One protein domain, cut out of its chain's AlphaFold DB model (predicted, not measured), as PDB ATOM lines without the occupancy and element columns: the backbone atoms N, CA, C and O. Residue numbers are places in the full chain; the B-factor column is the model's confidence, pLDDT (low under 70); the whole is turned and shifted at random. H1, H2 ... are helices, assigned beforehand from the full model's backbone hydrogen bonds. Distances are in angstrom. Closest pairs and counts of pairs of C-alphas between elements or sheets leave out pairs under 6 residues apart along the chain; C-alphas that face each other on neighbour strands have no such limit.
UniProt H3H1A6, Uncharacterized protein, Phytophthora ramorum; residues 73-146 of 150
ATOM      1  N   ILE A  73      22.626  10.131   8.400       71.25
ATOM      2  CA  ILE A  73      21.483  10.996   8.086       71.25
ATOM      3  C   ILE A  73      20.415  10.204   7.328       71.25
ATOM      4  O   ILE A  73      19.248  10.239   7.715       71.25
ATOM      5  N   LEU A  74      20.802   9.423   6.318       73.44
ATOM      6  CA  LEU A  74      19.885   8.586   5.539       73.44
ATOM      7  C   LEU A  74      19.205   7.509   6.399       73.44
ATOM      8  O   LEU A  74      18.006   7.265   6.283       73.44
ATOM      9  N   LYS A  75      19.946   6.872   7.311       74.31
ATOM     10  CA  LYS A  75      19.347   5.953   8.290       74.31
ATOM     11  C   LYS A  75      18.373   6.694   9.206       74.31
ATOM     12  O   LYS A  75      17.283   6.196   9.479       74.31
ATOM     13  N   SER A  76      18.739   7.893   9.661       72.56
ATOM     14  CA  SER A  76      17.882   8.693  10.534       72.56
ATOM     15  C   SER A  76      16.579   9.103   9.837       72.56
ATOM     16  O   SER A  76      15.519   8.961  10.445       72.56
ATOM     17  N   SER A  77      16.615   9.487   8.554       71.75
ATOM     18  CA  SER A  77      15.417   9.835   7.781       71.75
ATOM     19  C   SER A  77      14.500   8.628   7.592       71.75
ATOM     20  O   SER A  77      13.316   8.724   7.912       71.75
ATOM     21  N   ALA A  78      15.046   7.466   7.219       74.69
ATOM     22  CA  ALA A  78      14.277   6.227   7.091       74.69
ATOM     23  C   ALA A  78      13.596   5.825   8.414       74.69
ATOM     24  O   ALA A  78      12.419   5.458   8.444       74.69
ATOM     25  N   THR A  79      14.300   5.950   9.547       79.69
ATOM     26  CA  THR A  79      13.690   5.683  10.863       79.69
ATOM     27  C   THR A  79      12.630   6.718  11.250       79.69
ATOM     28  O   THR A  79      11.638   6.365  11.892       79.69
ATOM     29  N   LEU A  80      12.803   7.985  10.858       77.62
ATOM     30  CA  LEU A  80      11.821   9.045  11.087       77.62
ATOM     31  C   LEU A  80      10.543   8.804  10.282       77.62
ATOM     32  O   LEU A  80       9.447   8.982  10.813       77.62
ATOM     33  N   GLU A  81      10.676   8.367   9.033       81.88
ATOM     34  CA  GLU A  81       9.552   8.005   8.176       81.88
ATOM     35  C   GLU A  81       8.780   6.812   8.732       81.88
ATOM     36  O   GLU A  81       7.557   6.889   8.860       81.88
ATOM     37  N   ALA A  82       9.478   5.754   9.154       81.75
ATOM     38  CA  ALA A  82       8.850   4.590   9.773       81.75
ATOM     39  C   ALA A  82       8.056   4.972  11.035       81.75
ATOM     40  O   ALA A  82       6.890   4.599  11.183       81.75
ATOM     41  N   LYS A  83       8.645   5.795  11.917       81.44
ATOM     42  CA  LYS A  83       7.957   6.318  13.110       81.44
ATOM     43  C   LYS A  83       6.767   7.203  12.747       81.44
ATOM     44  O   LYS A  83       5.726   7.123  13.397       81.44
ATOM     45  N   ALA A  84       6.889   8.036  11.715       81.12
ATOM     46  CA  ALA A  84       5.792   8.884  11.265       81.12
ATOM     47  C   ALA A  84       4.623   8.054  10.717       81.12
ATOM     48  O   ALA A  84       3.477   8.323  11.068       81.12
ATOM     49  N   ASN A  85       4.901   7.013   9.930       83.19
ATOM     50  CA  ASN A  85       3.881   6.106   9.403       83.19
ATOM     51  C   ASN A  85       3.185   5.325  10.523       83.19
ATOM     52  O   ASN A  85       1.959   5.206  10.525       83.19
ATOM     53  N   GLN A  86       3.944   4.872  11.525       86.25
ATOM     54  CA  GLN A  86       3.384   4.231  12.713       86.25
ATOM     55  C   GLN A  86       2.445   5.175  13.481       86.25
ATOM     56  O   GLN A  86       1.363   4.769  13.903       86.25
ATOM     57  N   LEU A  87       2.829   6.443  13.648       83.69
ATOM     58  CA  LEU A  87       1.986   7.450  14.298       83.69
ATOM     59  C   LEU A  87       0.727   7.763  13.484       83.69
ATOM     60  O   LEU A  87      -0.345   7.903  14.062       83.69
ATOM     61  N   ILE A  88       0.829   7.824  12.154       86.19
ATOM     62  CA  ILE A  88      -0.335   7.995  11.273       86.19
ATOM     63  C   ILE A  88      -1.317   6.831  11.452       86.19
ATOM     64  O   ILE A  88      -2.515   7.078  11.559       86.19
ATOM     65  N   ALA A  89      -0.833   5.587  11.512       85.56
ATOM     66  CA  ALA A  89      -1.682   4.415  11.731       85.56
ATOM     67  C   ALA A  89      -2.408   4.480  13.085       85.56
ATOM     68  O   ALA A  89      -3.633   4.399  13.120       85.56
ATOM     69  N   LYS A  90      -1.679   4.758  14.174       88.50
ATOM     70  CA  LYS A  90      -2.275   4.931  15.511       88.50
ATOM     71  C   LYS A  90      -3.303   6.061  15.558       88.50
ATOM     72  O   LYS A  90      -4.351   5.925  16.178       88.50
ATOM     73  N   ASN A  91      -3.035   7.176  14.880       88.94
ATOM     74  CA  ASN A  91      -3.986   8.284  14.817       88.94
ATOM     75  C   ASN A  91      -5.266   7.892  14.069       88.94
ATOM     76  O   ASN A  91      -6.346   8.289  14.491       88.94
ATOM     77  N   LYS A  92      -5.171   7.089  13.000       90.12
ATOM     78  CA  LYS A  92      -6.356   6.562  12.303       90.12
ATOM     79  C   LYS A  92      -7.210   5.687  13.221       90.12
ATOM     80  O   LYS A  92      -8.423   5.851  13.221       90.12
ATOM     81  N   GLU A  93      -6.593   4.813  14.014       91.38
ATOM     82  CA  GLU A  93      -7.309   3.986  15.000       91.38
ATOM     83  C   GLU A  93      -8.033   4.853  16.039       91.38
ATOM     84  O   GLU A  93      -9.206   4.629  16.330       91.38
ATOM     85  N   LEU A  94      -7.370   5.893  16.558       90.06
ATOM     86  CA  LEU A  94      -7.997   6.843  17.482       90.06
ATOM     87  C   LEU A  94      -9.162   7.594  16.832       90.06
ATOM     88  O   LEU A  94     -10.197   7.787  17.464       90.06
ATOM     89  N   PHE A  95      -9.029   7.999  15.570       93.38
ATOM     90  CA  PHE A  95     -10.117   8.661  14.858       93.38
ATOM     91  C   PHE A  95     -11.319   7.739  14.647       93.38
ATOM     92  O   PHE A  95     -12.442   8.186  14.842       93.38
ATOM     93  N   GLN A  96     -11.115   6.452  14.370       91.56
ATOM     94  CA  GLN A  96     -12.217   5.483  14.311       91.56
ATOM     95  C   GLN A  96     -12.948   5.352  15.655       91.56
ATOM     96  O   GLN A  96     -14.174   5.286  15.696       91.56
ATOM     97  N   GLN A  97     -12.220   5.364  16.774       92.19
ATOM     98  CA  GLN A  97     -12.844   5.351  18.104       92.19
ATOM     99  C   GLN A  97     -13.650   6.628  18.364       92.19
ATOM    100  O   GLN A  97     -14.748   6.582  18.913       92.19
ATOM    101  N   VAL A  98     -13.123   7.778  17.945       90.25
ATOM    102  CA  VAL A  98     -13.804   9.072  18.066       90.25
ATOM    103  C   VAL A  98     -15.058   9.107  17.197       90.25
ATOM    104  O   VAL A  98     -16.089   9.595  17.655       90.25
ATOM    105  N   GLU A  99     -15.007   8.544  15.992       92.69
ATOM    106  CA  GLU A  99     -16.167   8.377  15.116       92.69
ATOM    107  C   GLU A  99     -17.247   7.520  15.777       92.69
ATOM    108  O   GLU A  99     -18.412   7.903  15.773       92.69
ATOM    109  N   ALA A 100     -16.873   6.422  16.436       91.69
ATOM    110  CA  ALA A 100     -17.828   5.574  17.146       91.69
ATOM    111  C   ALA A 100     -18.550   6.298  18.302       91.69
ATOM    112  O   ALA A 100     -19.683   5.950  18.632       91.69
ATOM    113  N   ILE A 101     -17.916   7.302  18.922       90.81
ATOM    114  CA  ILE A 101     -18.469   8.036  20.076       90.81
ATOM    115  C   ILE A 101     -19.214   9.305  19.646       90.81
ATOM    116  O   ILE A 101     -20.264   9.636  20.194       90.81
ATOM    117  N   ILE A 102     -18.623  10.077  18.735       90.12
ATOM    118  CA  ILE A 102     -19.059  11.432  18.378       90.12
ATOM    119  C   ILE A 102     -19.685  11.465  16.985       90.12
ATOM    120  O   ILE A 102     -20.545  12.307  16.740       90.12
ATOM    121  N   GLY A 103     -19.278  10.567  16.087       90.44
ATOM    122  CA  GLY A 103     -19.726  10.526  14.701       90.44
ATOM    123  C   GLY A 103     -19.011  11.558  13.838       90.44
ATOM    124  O   GLY A 103     -17.827  11.443  13.525       90.44
ATOM    125  N   SER A 104     -19.738  12.585  13.415       93.31
ATOM    126  CA  SER A 104     -19.277  13.513  12.380       93.31
ATOM    127  C   SER A 104     -18.292  14.579  12.896       93.31
ATOM    128  O   SER A 104     -18.366  15.011  14.053       93.31
ATOM    129  N   PRO A 105     -17.423  15.129  12.023       93.62
ATOM    130  CA  PRO A 105     -16.561  16.258  12.376       93.62
ATOM    131  C   PRO A 105     -17.329  17.506  12.822       93.62
ATOM    132  O   PRO A 105     -16.795  18.309  13.583       93.62
ATOM    133  N   TYR A 106     -18.575  17.675  12.368       93.31
ATOM    134  CA  TYR A 106     -19.443  18.770  12.803       93.31
ATOM    135  C   TYR A 106     -19.870  18.612  14.269       93.31
ATOM    136  O   TYR A 106     -19.836  19.575  15.032       93.31
ATOM    137  N   GLN A 107     -20.211  17.394  14.695       92.31
ATOM    138  CA  GLN A 107     -20.515  17.111  16.100       92.31
ATOM    139  C   GLN A 107     -19.280  17.307  16.983       92.31
ATOM    140  O   GLN A 107     -19.384  17.870  18.071       92.31
ATOM    141  N   LEU A 108     -18.097  16.925  16.491       92.38
ATOM    142  CA  LEU A 108     -16.841  17.183  17.194       92.38
ATOM    143  C   LEU A 108     -16.539  18.687  17.305       92.38
ATOM    144  O   LEU A 108     -16.166  19.156  18.376       92.38
ATOM    145  N   HIS A 109     -16.756  19.444  16.227       92.31
ATOM    146  CA  HIS A 109     -16.613  20.903  16.193       92.31
ATOM    147  C   HIS A 109     -17.471  21.589  17.266       92.31
ATOM    148  O   HIS A 109     -16.975  22.433  18.009       92.31
ATOM    149  N   GLN A 110     -18.739  21.181  17.374       93.25
ATOM    150  CA  GLN A 110     -19.685  21.650  18.391       93.25
ATOM    151  C   GLN A 110     -19.219  21.272  19.806       93.25
ATOM    152  O   GLN A 110     -19.124  22.126  20.682       93.25
ATOM    153  N   ARG A 111     -18.869  19.998  20.030       91.12
ATOM    154  CA  ARG A 111     -18.512  19.473  21.360       91.12
ATOM    155  C   ARG A 111     -17.240  20.094  21.937       91.12
ATOM    156  O   ARG A 111     -17.124  20.225  23.150       91.12
ATOM    157  N   LEU A 112     -16.295  20.468  21.078       92.00
ATOM    158  CA  LEU A 112     -15.045  21.122  21.468       92.00
ATOM    159  C   LEU A 112     -15.169  22.649  21.603       92.00
ATOM    160  O   LEU A 112     -14.175  23.314  21.901       92.00
ATOM    161  N   GLY A 113     -16.356  23.221  21.366       93.06
ATOM    162  CA  GLY A 113     -16.576  24.669  21.437       93.06
ATOM    163  C   GLY A 113     -15.747  25.453  20.417       93.06
ATOM    164  O   GLY A 113     -15.406  26.611  20.649       93.06
ATOM    165  N   ILE A 114     -15.384  24.829  19.290       93.06
ATOM    166  CA  ILE A 114     -14.615  25.491  18.231       93.06
ATOM    167  C   ILE A 114     -15.341  26.723  17.651       93.06
ATOM    168  O   ILE A 114     -14.649  27.716  17.421       93.06
ATOM    169  N   PRO A 115     -16.683  26.745  17.451       93.62
ATOM    170  CA  PRO A 115     -17.366  27.943  16.960       93.62
ATOM    171  C   PRO A 115     -17.111  29.176  17.835       93.62
ATOM    172  O   PRO A 115     -16.895  30.271  17.319       93.62
ATOM    173  N   GLU A 116     -17.124  29.004  19.154       93.06
ATOM    174  CA  GLU A 116     -16.870  30.066  20.122       93.06
ATOM    175  C   GLU A 116     -15.394  30.456  20.105       93.06
ATOM    176  O   GLU A 116     -15.084  31.644  20.036       93.06
ATOM    177  N   LYS A 117     -14.483  29.475  20.075       92.44
ATOM    178  CA  LYS A 117     -13.037  29.728  19.997       92.44
ATOM    179  C   LYS A 117     -12.661  30.541  18.765       92.44
ATOM    180  O   LYS A 117     -11.933  31.513  18.894       92.44
ATOM    181  N   VAL A 118     -13.196  30.209  17.590       92.69
ATOM    182  CA  VAL A 118     -12.920  30.941  16.341       92.69
ATOM    183  C   VAL A 118     -13.411  32.394  16.406       92.69
ATOM    184  O   VAL A 118     -12.826  33.260  15.762       92.69
ATOM    185  N   LYS A 119     -14.456  32.688  17.193       93.44
ATOM    186  CA  LYS A 119     -14.961  34.060  17.379       93.44
ATOM    187  C   LYS A 119     -14.099  34.889  18.329       93.44
ATOM    188  O   LYS A 119     -13.994  36.096  18.138       93.44
ATOM    189  N   ILE A 120     -13.541  34.266  19.369       94.19
ATOM    190  CA  ILE A 120     -12.861  34.977  20.467       94.19
ATOM    191  C   ILE A 120     -11.331  34.921  20.383       94.19
ATOM    192  O   ILE A 120     -10.660  35.765  20.970       94.19
ATOM    193  N   MET A 121     -10.769  33.926  19.695       93.19
ATOM    194  CA  MET A 121      -9.327  33.706  19.601       93.19
ATOM    195  C   MET A 121      -8.772  34.207  18.270       93.19
ATOM    196  O   MET A 121      -9.363  34.040  17.205       93.19
ATOM    197  N   THR A 122      -7.569  34.767  18.327       94.06
ATOM    198  CA  THR A 122      -6.777  35.101  17.137       94.06
ATOM    199  C   THR A 122      -6.221  33.841  16.473       94.06
ATOM    200  O   THR A 122      -6.046  32.807  17.119       94.06
ATOM    201  N   GLY A 123      -5.845  33.931  15.193       91.69
ATOM    202  CA  GLY A 123      -5.230  32.807  14.474       91.69
ATOM    203  C   GLY A 123      -3.986  32.236  15.171       91.69
ATOM    204  O   GLY A 123      -3.818  31.023  15.223       91.69
ATOM    205  N   ALA A 124      -3.162  33.086  15.793       92.25
ATOM    206  CA  ALA A 124      -1.977  32.652  16.541       92.25
ATOM    207  C   ALA A 124      -2.312  31.903  17.845       92.25
ATOM    208  O   ALA A 124      -1.528  31.074  18.305       92.25
ATOM    209  N   GLN A 125      -3.460  32.201  18.458       91.06
ATOM    210  CA  GLN A 125      -3.965  31.459  19.615       91.06
ATOM    211  C   GLN A 125      -4.589  30.133  19.173       91.06
ATOM    212  O   GLN A 125      -4.322  29.105  19.791       91.06
ATOM    213  N   LEU A 126      -5.334  30.141  18.066       91.25
ATOM    214  CA  LEU A 126      -5.916  28.940  17.466       91.25
ATOM    215  C   LEU A 126      -4.843  27.932  17.030       91.25
ATOM    216  O   LEU A 126      -5.017  26.732  17.207       91.25
ATOM    217  N   ASP A 127      -3.701  28.411  16.531       90.94
ATOM    218  CA  ASP A 127      -2.568  27.560  16.152       90.94
ATOM    219  C   ASP A 127      -1.899  26.864  17.353       90.94
ATOM    220  O   ASP A 127      -1.187  25.874  17.197       90.94
ATOM    221  N   LYS A 128      -2.154  27.336  18.574       91.00
ATOM    222  CA  LYS A 128      -1.718  26.675  19.812       91.00
ATOM    223  C   LYS A 128      -2.836  25.868  20.472       91.00
ATOM    224  O   LYS A 128      -2.563  25.138  21.424       91.00
ATOM    225  N   ASP A 129      -4.073  25.983  19.990       91.75
ATOM    226  CA  ASP A 129      -5.226  25.303  20.566       91.75
ATOM    227  C   ASP A 129      -5.257  23.834  20.131       91.75
ATOM    228  O   ASP A 129      -5.387  23.489  18.954       91.75
ATOM    229  N   MET A 130      -5.118  22.944  21.112       91.25
ATOM    230  CA  MET A 130      -5.067  21.505  20.862       91.25
ATOM    231  C   MET A 130      -6.390  20.960  20.320       91.25
ATOM    232  O   MET A 130      -6.368  20.078  19.461       91.25
ATOM    233  N   ASP A 131      -7.524  21.489  20.784       92.75
ATOM    234  CA  ASP A 131      -8.844  21.028  20.348       92.75
ATOM    235  C   ASP A 131      -9.084  21.401  18.881       92.75
ATOM    236  O   ASP A 131      -9.594  20.589  18.106       92.75
ATOM    237  N   TYR A 132      -8.653  22.597  18.475       92.31
ATOM    238  CA  TYR A 132      -8.706  23.049  17.089       92.31
ATOM    239  C   TYR A 132      -7.878  22.151  16.166       92.31
ATOM    240  O   TYR A 132      -8.385  21.675  15.148       92.31
ATOM    241  N   HIS A 133      -6.631  21.844  16.537       93.12
ATOM    242  CA  HIS A 133      -5.776  20.944  15.753       93.12
ATOM    243  C   HIS A 133      -6.311  19.517  15.698       93.12
ATOM    244  O   HIS A 133      -6.250  18.876  14.645       93.12
ATOM    245  N   PHE A 134      -6.859  19.019  16.805       92.94
ATOM    246  CA  PHE A 134      -7.496  17.709  16.840       92.94
ATOM    247  C   PHE A 134      -8.703  17.657  15.899       92.94
ATOM    248  O   PHE A 134      -8.781  16.766  15.052       92.94
ATOM    249  N   TRP A 135      -9.597  18.649  15.974       94.81
ATOM    250  CA  TRP A 135     -10.738  18.768  15.068       94.81
ATOM    251  C   TRP A 135     -10.306  18.852  13.599       94.81
ATOM    252  O   TRP A 135     -10.895  18.192  12.738       94.81
ATOM    253  N   LEU A 136      -9.265  19.626  13.295       93.44
ATOM    254  CA  LEU A 136      -8.772  19.812  11.934       93.44
ATOM    255  C   LEU A 136      -8.161  18.517  11.377       93.44
ATOM    256  O   LEU A 136      -8.442  18.133  10.241       93.44
ATOM    257  N   ALA A 137      -7.384  17.800  12.191       91.81
ATOM    258  CA  ALA A 137      -6.828  16.497  11.840       91.81
ATOM    259  C   ALA A 137      -7.924  15.439  11.624       91.81
ATOM    260  O   ALA A 137      -7.904  14.736  10.611       91.81
ATOM    261  N   TYR A 138      -8.911  15.384  12.521       93.31
ATOM    262  CA  TYR A 138     -10.069  14.499  12.402       93.31
ATOM    263  C   TYR A 138     -10.885  14.799  11.139       93.31
ATOM    264  O   TYR A 138     -11.226  13.899  10.376       93.31
ATOM    265  N   SER A 139     -11.117  16.082  10.849       93.62
ATOM    266  CA  SER A 139     -11.826  16.529   9.646       93.62
ATOM    267  C   SER A 139     -11.105  16.119   8.361       93.62
ATOM    268  O   SER A 139     -11.749  15.693   7.401       93.62
ATOM    269  N   LYS A 140      -9.768  16.212   8.330       93.19
ATOM    270  CA  LYS A 140      -8.960  15.713   7.204       93.19
ATOM    271  C   LYS A 140      -9.062  14.196   7.063       93.19
ATOM    272  O   LYS A 140      -9.104  13.689   5.944       93.19
ATOM    273  N   TRP A 141      -9.102  13.463   8.174       94.06
ATOM    274  CA  TRP A 141      -9.219  12.005   8.145       94.06
ATOM    275  C   TRP A 141     -10.575  11.565   7.609       94.06
ATOM    276  O   TRP A 141     -10.614  10.770   6.673       94.06
ATOM    277  N   TYR A 142     -11.652  12.183   8.090       91.62
ATOM    278  CA  TYR A 142     -13.017  11.922   7.638       91.62
ATOM    279  C   TYR A 142     -13.210  12.225   6.142       91.62
ATOM    280  O   TYR A 142     -13.899  11.502   5.432       91.62
ATOM    281  N   LYS A 143     -12.545  13.268   5.620       91.94
ATOM    282  CA  LYS A 143     -12.519  13.592   4.179       91.94
ATOM    283  C   LYS A 143     -11.580  12.701   3.353       91.94
ATOM    284  O   LYS A 143     -11.521  12.842   2.135       91.94
ATOM    285  N   GLY A 144     -10.796  11.830   3.988       88.19
ATOM    286  CA  GLY A 144      -9.816  10.978   3.316       88.19
ATOM    287  C   GLY A 144      -8.557  11.706   2.823       88.19
ATOM    288  O   GLY A 144      -7.835  11.161   1.986       88.19
ATOM    289  N   THR A 145      -8.272  12.917   3.316       86.19
ATOM    290  CA  THR A 145      -7.068  13.705   2.979       86.19
ATOM    291  C   THR A 145      -5.977  13.644   4.050       86.19
ATOM    292  O   THR A 145      -4.871  14.141   3.851       86.19
ATOM    293  N   TYR A 146      -6.233  12.991   5.184       84.44
ATOM    294  CA  TYR A 146      -5.253  12.871   6.263       84.44
ATOM    295  C   TYR A 146      -3.980  12.133   5.837       84.44
ATOM    296  O   TYR A 146      -4.027  10.995   5.368       84.44
TER     297      TYR A 146
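AT A GLANCE: This is residues 73 to 146 of the 150 residues of an uncharacterized protein of Phytophthora ramorum (UniProt H3H1A6). One long helix, H1, makes the longest axis, and its residues 73 to 87 stick out as a free arm; beyond its other end, the short helices H2, H3 and H4 make a loop, and H5 folds back from there toward H1. H5 is nearest to the middle of the whole and lies side by side with H2, running opposite ways. The printed part has 74 residues with five named helices, H1 to H5 in order, and no named strand; its class is all helix. The whole is loose and flat, with a radius of gyration of the C-alphas of 15.0 A and spans of 45 by 31 by 16 A.

IN THESE COORDINATES: H1, residues 73 to 102, begins with C-alpha 73 at (21.483, 10.996, 8.086) and is 41.8 A long from first to last C-alpha. H2 is residues 105 to 111, H3 residues 114 to 120 and H4 residues 123 to 126. H5, residues 130 to 142, is 18.2 A long and ends with C-alpha 142 at (-13.017, 11.922, 7.638).

HOW THE PARTS SIT: H1 and H5 only just touch, with 3 pairs of C-alphas within 8 A, the closest those of Phe 95 and Tyr 138 at 6.3 A; their lines are about perpendicular at 87 degrees. H2 and H5 touch at a shallow tilt of 25 degrees, opposite ways, with the C-alphas of Pro 105 and Ser 139 closest at 5.5 A. H3 and H4 are close but not clearly touching, the closest C-alphas being those of Val 118 and Leu 126 at 7.4 A. H1 is apart from H3 and H4. Every O i to N i+4 pair is within hydrogen-bond range in H1, H2, H3 and H5; H4 is too short for such a pair.

THE WHOLE: The C-alphas farthest apart, those of Lys 75 and Lys 119, are 45.3 A apart. The printed part has no cut, and the four links between the helices are tight. No printed residue has a pLDDT under 70.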